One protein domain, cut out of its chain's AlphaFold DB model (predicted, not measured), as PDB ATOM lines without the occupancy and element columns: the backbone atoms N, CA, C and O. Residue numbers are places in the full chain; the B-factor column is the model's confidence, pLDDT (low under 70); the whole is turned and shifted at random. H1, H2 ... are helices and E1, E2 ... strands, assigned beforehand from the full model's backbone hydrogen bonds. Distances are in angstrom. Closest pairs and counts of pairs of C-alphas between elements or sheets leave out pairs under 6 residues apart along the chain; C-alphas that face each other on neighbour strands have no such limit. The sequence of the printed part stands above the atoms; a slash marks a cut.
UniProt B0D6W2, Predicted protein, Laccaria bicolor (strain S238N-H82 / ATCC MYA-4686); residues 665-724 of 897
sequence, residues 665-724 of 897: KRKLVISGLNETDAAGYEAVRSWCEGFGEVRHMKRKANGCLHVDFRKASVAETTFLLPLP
ATOM      1  N   LYS A 665     -18.893 -40.937  -7.321       86.25
ATOM      2  CA  LYS A 665     -18.791 -39.481  -7.520       86.25
ATOM      3  C   LYS A 665     -19.336 -39.121  -8.905       86.25
ATOM      4  O   LYS A 665     -18.837 -39.649  -9.902       86.25
ATOM      5  N   ARG A 666     -20.370 -38.277  -8.954       92.12
ATOM      6  CA  ARG A 666     -20.885 -37.746 -10.222       92.12
ATOM      7  C   ARG A 666     -19.781 -36.928 -10.885       92.12
ATOM      8  O   ARG A 666     -19.006 -36.277 -10.184       92.12
ATOM      9  N   LYS A 667     -19.713 -36.986 -12.212       95.56
ATOM     10  CA  LYS A 667     -18.739 -36.230 -13.002       95.56
ATOM     11  C   LYS A 667     -19.488 -35.292 -13.929       95.56
ATOM     12  O   LYS A 667     -20.369 -35.735 -14.664       95.56
ATOM     13  N   LEU A 668     -19.100 -34.026 -13.900       97.06
ATOM     14  CA  LEU A 668     -19.496 -33.059 -14.911       97.06
ATOM     15  C   LEU A 668     -18.668 -33.347 -16.175       97.06
ATOM     16  O   LEU A 668     -17.451 -33.538 -16.077       97.06
ATOM     17  N   VAL A 669     -19.326 -33.461 -17.330       97.44
ATOM     18  CA  VAL A 669     -18.683 -33.717 -18.626       97.44
ATOM     19  C   VAL A 669     -19.066 -32.609 -19.597       97.44
ATOM     20  O   VAL A 669     -20.220 -32.465 -19.995       97.44
ATOM     21  N   ILE A 670     -18.071 -31.813 -19.963       97.56
ATOM     22  CA  ILE A 670     -18.226 -30.657 -20.845       97.56
ATOM     23  C   ILE A 670     -17.612 -31.044 -22.188       97.56
ATOM     24  O   ILE A 670     -16.452 -31.453 -22.241       97.56
ATOM     25  N   SER A 671     -18.400 -30.997 -23.257       97.62
ATOM     26  CA  SER A 671     -17.977 -31.421 -24.600       97.62
ATOM     27  C   SER A 671     -17.497 -30.223 -25.430       97.62
ATOM     28  O   SER A 671     -17.761 -29.080 -25.076       97.62
ATOM     29  N   GLY A 672     -16.823 -30.473 -26.557       95.81
ATOM     30  CA  GLY A 672     -16.543 -29.460 -27.596       95.81
ATOM     31  C   GLY A 672     -15.317 -28.572 -27.398       95.81
ATOM     32  O   GLY A 672     -14.923 -27.888 -28.347       95.81
ATOM     33  N   LEU A 673     -14.681 -28.623 -26.225       96.69
ATOM     34  CA  LEU A 673     -13.378 -28.004 -25.991       96.69
ATOM     35  C   LEU A 673     -12.310 -28.716 -26.825       96.69
ATOM     36  O   LEU A 673     -12.016 -29.891 -26.600       96.69
ATOM     37  N   ASN A 674     -11.693 -27.998 -27.762       96.06
ATOM     38  CA  ASN A 674     -10.572 -28.535 -28.529       96.06
ATOM     39  C   ASN A 674      -9.405 -28.852 -27.590       96.06
ATOM     40  O   ASN A 674      -9.105 -28.086 -26.679       96.06
ATOM     41  N   GLU A 675      -8.699 -29.958 -27.817       95.94
ATOM     42  CA  GLU A 675      -7.566 -30.351 -26.966       95.94
ATOM     43  C   GLU A 675      -6.400 -29.351 -27.027       95.94
ATOM     44  O   GLU A 675      -5.686 -29.185 -26.040       95.94
ATOM     45  N   THR A 676      -6.281 -28.632 -28.146       97.00
ATOM     46  CA  THR A 676      -5.358 -27.512 -28.375       97.00
ATOM     47  C   THR A 676      -5.822 -26.181 -27.779       97.00
ATOM     48  O   THR A 676      -4.997 -25.292 -27.583       97.00
ATOM     49  N   ASP A 677      -7.114 -26.020 -27.477       97.06
ATOM     50  CA  ASP A 677      -7.656 -24.787 -26.904       97.06
ATOM     51  C   ASP A 677      -7.327 -24.716 -25.408       97.06
ATOM     52  O   ASP A 677      -8.035 -25.256 -24.551       97.06
ATOM     53  N   ALA A 678      -6.186 -24.102 -25.095       97.00
ATOM     54  CA  ALA A 678      -5.741 -23.838 -23.731       97.00
ATOM     55  C   ALA A 678      -6.600 -22.773 -23.029       97.00
ATOM     56  O   ALA A 678      -6.881 -22.911 -21.838       97.00
ATOM     57  N   ALA A 679      -7.046 -21.751 -23.762       97.38
ATOM     58  CA  ALA A 679      -7.761 -20.611 -23.202       97.38
ATOM     59  C   ALA A 679      -9.156 -21.019 -22.703       97.38
ATOM     60  O   ALA A 679      -9.516 -20.723 -21.563       97.38
ATOM     61  N   GLY A 680      -9.898 -21.799 -23.491       96.50
ATOM     62  CA  GLY A 680     -11.197 -22.320 -23.089       96.50
ATOM     63  C   GLY A 680     -11.143 -23.323 -21.940       96.50
ATOM     64  O   GLY A 680     -12.065 -23.393 -21.127       96.50
ATOM     65  N   TYR A 681     -10.041 -24.060 -21.796       97.69
ATOM     66  CA  TYR A 681      -9.835 -24.918 -20.628       97.69
ATOM     67  C   TYR A 681      -9.667 -24.106 -19.341       97.69
ATOM     68  O   TYR A 681     -10.320 -24.438 -18.355       97.69
ATOM     69  N   GLU A 682      -8.864 -23.038 -19.336       97.81
ATOM     70  CA  GLU A 682      -8.727 -22.180 -18.148       97.81
ATOM     71  C   GLU A 682     -10.001 -21.345 -17.889       97.81
ATOM     72  O   GLU A 682     -10.387 -21.166 -16.734       97.81
ATOM     73  N   ALA A 683     -10.739 -20.937 -18.930       97.50
ATOM     74  CA  ALA A 683     -12.054 -20.302 -18.776       97.50
ATOM     75  C   ALA A 683     -13.073 -21.241 -18.099       97.50
ATOM     76  O   ALA A 683     -13.688 -20.883 -17.092       97.50
ATOM     77  N   VAL A 684     -13.207 -22.478 -18.590       97.81
ATOM     78  CA  VAL A 684     -14.101 -23.488 -17.994       97.81
ATOM     79  C   VAL A 684     -13.603 -23.953 -16.624       97.81
ATOM     80  O   VAL A 684     -14.418 -24.300 -15.765       97.81
ATOM     81  N   ARG A 685     -12.292 -23.920 -16.374       97.75
ATOM     82  CA  ARG A 685     -11.708 -24.180 -15.055       97.75
ATOM     83  C   ARG A 685     -12.134 -23.123 -14.051       97.75
ATOM     84  O   ARG A 685     -12.699 -23.491 -13.028       97.75
ATOM     85  N   SER A 686     -11.912 -21.847 -14.363       98.00
ATOM     86  CA  SER A 686     -12.311 -20.710 -13.529       98.00
ATOM     87  C   SER A 686     -13.817 -20.737 -13.244       98.00
ATOM     88  O   SER A 686     -14.240 -20.658 -12.090       98.00
ATOM     89  N   TRP A 687     -14.628 -20.997 -14.278       97.19
ATOM     90  CA  TRP A 687     -16.072 -21.199 -14.142       97.19
ATOM     91  C   TRP A 687     -16.417 -22.347 -13.177       97.19
ATOM     92  O   TRP A 687     -17.217 -22.152 -12.265       97.19
ATOM     93  N   CYS A 688     -15.784 -23.521 -13.307       97.69
ATOM     94  CA  CYS A 688     -16.009 -24.650 -12.397       97.69
ATOM     95  C   CYS A 688     -15.546 -24.355 -10.960       97.69
ATOM     96  O   CYS A 688     -16.284 -24.632 -10.013       97.69
ATOM     97  N   GLU A 689     -14.347 -23.795 -10.783       97.19
ATOM     98  CA  GLU A 689     -13.776 -23.456  -9.474       97.19
ATOM     99  C   GLU A 689     -14.655 -22.433  -8.722       97.19
ATOM    100  O   GLU A 689     -14.777 -22.531  -7.498       97.19
ATOM    101  N   GLY A 690     -15.384 -21.569  -9.443       97.44
ATOM    102  CA  GLY A 690     -16.401 -20.660  -8.897       97.44
ATOM    103  C   GLY A 690     -17.610 -21.334  -8.222       97.44
ATOM    104  O   GLY A 690     -18.144 -20.786  -7.258       97.44
ATOM    105  N   PHE A 691     -18.020 -22.541  -8.638       96.75
ATOM    106  CA  PHE A 691     -19.046 -23.324  -7.914       96.75
ATOM    107  C   PHE A 691     -18.461 -24.128  -6.743       96.75
ATOM    108  O   PHE A 691     -19.191 -24.593  -5.862       96.75
ATOM    109  N   GLY A 692     -17.142 -24.306  -6.723       96.88
ATOM    110  CA  GLY A 692     -16.403 -24.910  -5.627       96.88
ATOM    111  C   GLY A 692     -15.190 -25.711  -6.086       96.88
ATOM    112  O   GLY A 692     -15.088 -26.144  -7.229       96.88
ATOM    113  N   GLU A 693     -14.292 -25.965  -5.133       97.38
ATOM    114  CA  GLU A 693     -12.989 -26.607  -5.338       97.38
ATOM    115  C   GLU A 693     -13.039 -27.843  -6.263       97.38
ATOM    116  O   GLU A 693     -13.516 -28.930  -5.890       97.38
ATOM    117  N   VAL A 694     -12.506 -27.670  -7.474       98.00
ATOM    118  CA  VAL A 694     -12.283 -28.739  -8.448       98.00
ATOM    119  C   VAL A 694     -11.126 -29.597  -7.947       98.00
ATOM    120  O   VAL A 694     -10.005 -29.135  -7.769       98.00
ATOM    121  N   ARG A 695     -11.394 -30.879  -7.690       97.56
ATOM    122  CA  ARG A 695     -10.404 -31.814  -7.142       97.56
ATOM    123  C   ARG A 695      -9.498 -32.399  -8.220       97.56
ATOM    124  O   ARG A 695      -8.370 -32.782  -7.923       97.56
ATOM    125  N   HIS A 696     -10.025 -32.568  -9.428       97.62
ATOM    126  CA  HIS A 696      -9.297 -33.086 -10.577       97.62
ATOM    127  C   HIS A 696     -10.066 -32.750 -11.858       97.62
ATOM    128  O   HIS A 696     -11.290 -32.873 -11.913       97.62
ATOM    129  N   MET A 697      -9.340 -32.340 -12.890       97.75
ATOM    130  CA  MET A 697      -9.882 -31.878 -14.160       97.75
ATOM    131  C   MET A 697      -9.078 -32.554 -15.266       97.75
ATOM    132  O   MET A 697      -7.851 -32.476 -15.269       97.75
ATOM    133  N   LYS A 698      -9.741 -33.297 -16.156       97.88
ATOM    134  CA  LYS A 698      -9.051 -34.099 -17.174       97.88
ATOM    135  C   LYS A 698      -9.741 -34.021 -18.528       97.88
ATOM    136  O   LYS A 698     -10.852 -34.526 -18.693       97.88
ATOM    137  N   ARG A 699      -9.023 -33.475 -19.512       97.88
ATOM    138  CA  ARG A 699      -9.313 -33.690 -20.934       97.88
ATOM    139  C   ARG A 699      -9.168 -35.179 -21.273       97.88
ATOM    140  O   ARG A 699      -8.239 -35.847 -20.808       97.88
ATOM    141  N   LYS A 700     -10.074 -35.693 -22.092       96.75
ATOM    142  CA  LYS A 700      -9.915 -36.942 -22.845       96.75
ATOM    143  C   LYS A 700      -9.529 -36.621 -24.293       96.75
ATOM    144  O   LYS A 700      -9.809 -35.522 -24.756       96.75
ATOM    145  N   ALA A 701      -8.991 -37.625 -24.988       95.31
ATOM    146  CA  ALA A 701      -8.674 -37.625 -26.423       95.31
ATOM    147  C   ALA A 701      -9.931 -37.681 -27.329       95.31
ATOM    148  O   ALA A 701     -10.034 -38.509 -28.233       95.31
ATOM    149  N   ASN A 702     -10.956 -36.903 -26.984       95.12
ATOM    150  CA  ASN A 702     -12.215 -36.768 -27.718       95.12
ATOM    151  C   ASN A 702     -12.844 -35.370 -27.531       95.12
ATOM    152  O   ASN A 702     -14.060 -35.224 -27.658       95.12
ATOM    153  N   GLY A 703     -12.056 -34.369 -27.120       94.56
ATOM    154  CA  GLY A 703     -12.556 -33.031 -26.771       94.56
ATOM    155  C   GLY A 703     -13.541 -32.959 -25.587       94.56
ATOM    156  O   GLY A 703     -14.131 -31.905 -25.346       94.56
ATOM    157  N   CYS A 704     -13.752 -34.047 -24.829       96.75
ATOM    158  CA  CYS A 704     -14.554 -34.010 -23.603       96.75
ATOM    159  C   CYS A 704     -13.678 -33.774 -22.370       96.75
ATOM    160  O   CYS A 704     -12.674 -34.451 -22.124       96.75
ATOM    161  N   LEU A 705     -14.134 -32.856 -21.534       98.00
ATOM    162  CA  LEU A 705     -13.517 -32.444 -20.290       98.00
ATOM    163  C   LEU A 705     -14.289 -33.042 -19.107       98.00
ATOM    164  O   LEU A 705     -15.450 -32.713 -18.878       98.00
ATOM    165  N   HIS A 706     -13.640 -33.922 -18.346       97.56
ATOM    166  CA  HIS A 706     -14.201 -34.512 -17.132       97.56
ATOM    167  C   HIS A 706     -13.757 -33.730 -15.892       97.56
ATOM    168  O   HIS A 706     -12.565 -33.705 -15.570       97.56
ATOM    169  N   VAL A 707     -14.721 -33.159 -15.168       98.00
ATOM    170  CA  VAL A 707     -14.502 -32.384 -13.939       98.00
ATOM    171  C   VAL A 707     -14.985 -33.188 -12.723       98.00
ATOM    172  O   VAL A 707     -16.153 -33.577 -12.628       98.00
ATOM    173  N   ASP A 708     -14.067 -33.458 -11.790       97.69
ATOM    174  CA  ASP A 708     -14.319 -34.075 -10.485       97.69
ATOM    175  C   ASP A 708     -14.276 -33.000  -9.386       97.69
ATOM    176  O   ASP A 708     -13.199 -32.548  -8.996       97.69
ATOM    177  N   PHE A 709     -15.421 -32.625  -8.818       97.62
ATOM    178  CA  PHE A 709     -15.477 -31.700  -7.678       97.62
ATOM    179  C   PHE A 709     -15.058 -32.367  -6.355       97.62
ATOM    180  O   PHE A 709     -15.259 -33.570  -6.146       97.62
ATOM    181  N   ARG A 710     -14.506 -31.592  -5.407       96.31
ATOM    182  CA  ARG A 710     -14.171 -32.095  -4.057       96.31
ATOM    183  C   ARG A 710     -15.416 -32.448  -3.243       96.31
ATOM    184  O   ARG A 710     -15.398 -33.444  -2.516       96.31
ATOM    185  N   LYS A 711     -16.483 -31.654  -3.375       95.81
ATOM    186  CA  LYS A 711     -17.805 -31.877  -2.768       95.81
ATOM    187  C   LYS A 711     -18.753 -32.444  -3.828       95.81
ATOM    188  O   LYS A 711     -18.993 -31.795  -4.838       95.81
ATOM    189  N   ALA A 712     -19.323 -33.627  -3.591       90.19
ATOM    190  CA  ALA A 712     -20.219 -34.275  -4.559       90.19
ATOM    191  C   ALA A 712     -21.507 -33.471  -4.832       90.19
ATOM    192  O   ALA A 712     -22.017 -33.513  -5.945       90.19
ATOM    193  N   SER A 713     -21.980 -32.697  -3.850       91.81
ATOM    194  CA  SER A 713     -23.142 -31.813  -3.984       91.81
ATOM    195  C   SER A 713     -22.937 -30.678  -4.992       91.81
ATOM    196  O   SER A 713     -23.906 -30.256  -5.606       91.81
ATOM    197  N   VAL A 714     -21.697 -30.211  -5.207       94.81
ATOM    198  CA  VAL A 714     -21.412 -29.127  -6.168       94.81
ATOM    199  C   VAL A 714     -21.772 -29.565  -7.586       94.81
ATOM    200  O   VAL A 714     -22.468 -28.836  -8.282       94.81
ATOM    201  N   ALA A 715     -21.412 -30.801  -7.955       90.00
ATOM    202  CA  ALA A 715     -21.767 -31.411  -9.237       90.00
ATOM    203  C   ALA A 715     -23.290 -31.561  -9.443       90.00
ATOM    204  O   ALA A 715     -23.758 -31.646 -10.576       90.00
ATOM    205  N   GLU A 716     -24.057 -31.636  -8.351       86.62
ATOM    206  CA  GLU A 716     -25.520 -31.717  -8.374       86.62
ATOM    207  C   GLU A 716     -26.145 -30.320  -8.509       86.62
ATOM    208  O   GLU A 716     -27.107 -30.156  -9.254       86.62
ATOM    209  N   THR A 717     -25.567 -29.293  -7.875       87.44
ATOM    210  CA  THR A 717     -26.024 -27.898  -8.013       87.44
ATOM    211  C   THR A 717     -25.643 -27.261  -9.350       87.44
ATOM    212  O   THR A 717     -26.472 -26.562  -9.923       87.44
ATOM    213  N   THR A 718     -24.464 -27.551  -9.917       82.31
ATOM    214  CA  THR A 718     -24.068 -27.073 -11.266       82.31
ATOM    215  C   THR A 718     -24.970 -27.589 -12.386       82.31
ATOM    216  O   THR A 718     -24.931 -27.059 -13.488       82.31
ATOM    217  N   PHE A 719     -25.760 -28.636 -12.132       74.88
ATOM    218  CA  PHE A 719     -26.729 -29.169 -13.093       74.88
ATOM    219  C   PHE A 719     -28.116 -28.510 -12.995       74.88
ATOM    220  O   PHE A 719     -28.930 -28.665 -13.900       74.88
ATOM    221  N   LEU A 720     -28.406 -27.805 -11.897       70.56
ATOM    222  CA  LEU A 720     -29.733 -27.242 -11.604       70.56
ATOM    223  C   LEU A 720     -29.764 -25.710 -11.607       70.56
ATOM    224  O   LEU A 720     -30.845 -25.127 -11.647       70.56
ATOM    225  N   LEU A 721     -28.603 -25.058 -11.554       64.50
ATOM    226  CA  LEU A 721     -28.498 -23.615 -11.728       64.50
ATOM    227  C   LEU A 721     -28.583 -23.270 -13.224       64.50
ATOM    228  O   LEU A 721     -27.803 -23.819 -14.006       64.50
ATOM    229  N   PRO A 722     -29.468 -22.340 -13.634       53.12
ATOM    230  CA  PRO A 722     -29.310 -21.647 -14.905       53.12
ATOM    231  C   PRO A 722     -27.919 -21.011 -14.971       53.12
ATOM    232  O   PRO A 722     -27.382 -20.571 -13.949       53.12
ATOM    233  N   LEU A 723     -27.343 -20.933 -16.171       50.19
ATOM    234  CA  LEU A 723     -26.146 -20.119 -16.375       50.19
ATOM    235  C   LEU A 723     -26.468 -18.654 -16.007       50.19
ATOM    236  O   LEU A 723     -27.596 -18.211 -16.232       50.19
ATOM    237  N   PRO A 724     -25.528 -17.922 -15.378       40.94
ATOM    238  CA  PRO A 724     -25.784 -16.573 -14.875       40.94
ATOM    239  C   PRO A 724     -26.158 -15.599 -16.009       40.94
ATOM    240  O   PRO A 724     -25.762 -15.828 -17.148       40.94
TER     241      PRO A 724
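What this domain is: This is residues 665 to 724 of the 897 residues of the protein "Predicted protein" of Laccaria bicolor (strain S238N-H82 / ATCC MYA-4686) (UniProt B0D6W2). A small three-stranded sheet has one long helix, H1, along one face and the short H2 on the same face, near one end. The 60 printed residues include E1, H1, E2, E3 and H2 in that order; the class is mixed, the sheet E1, E3, E2 antiparallel. The whole is compact, radius of gyration of the C-alphas 11.1 A, spanning 30 by 25 by 17 A.

How they stand to each other: Edge strand E1, residues 667 to 670, is antiparallel to E3, residues 705 to 709; N 670 and O 705 are 3.0 A apart. H1, residues 678 to 691, lies over E3 and E2, residues 694 to 699, at a height over the sheet of 9.9 A; the closest C-alphas of H1 and E2, Cys 688 and Val 694, are 6.8 A apart. E1, H1 and E2 form a split strand-helix-strand unit, E3 between its strands, with a right-handed crossover. E2 and E3 form a hairpin, N 698 to O 706 2.9 A. H2, residues 712 to 717, comes closest to E1 at C-alphas 715 and 668, 6.3 A. O i to N i+4 pairs within hydrogen-bond range: 9 of 10 in H1, 1 of 2 in H2.

Where its parts are: E1 begins at C-alpha 667 (-18.739, -36.230, -13.002). H1 is 20.7 A long, E2 13.8 A. H2 ends at C-alpha 717 (-26.024, -27.898, -8.013).

The domain as a whole: The printed part has no cut and no long link. Residues 721 to 724 have pLDDT under 70.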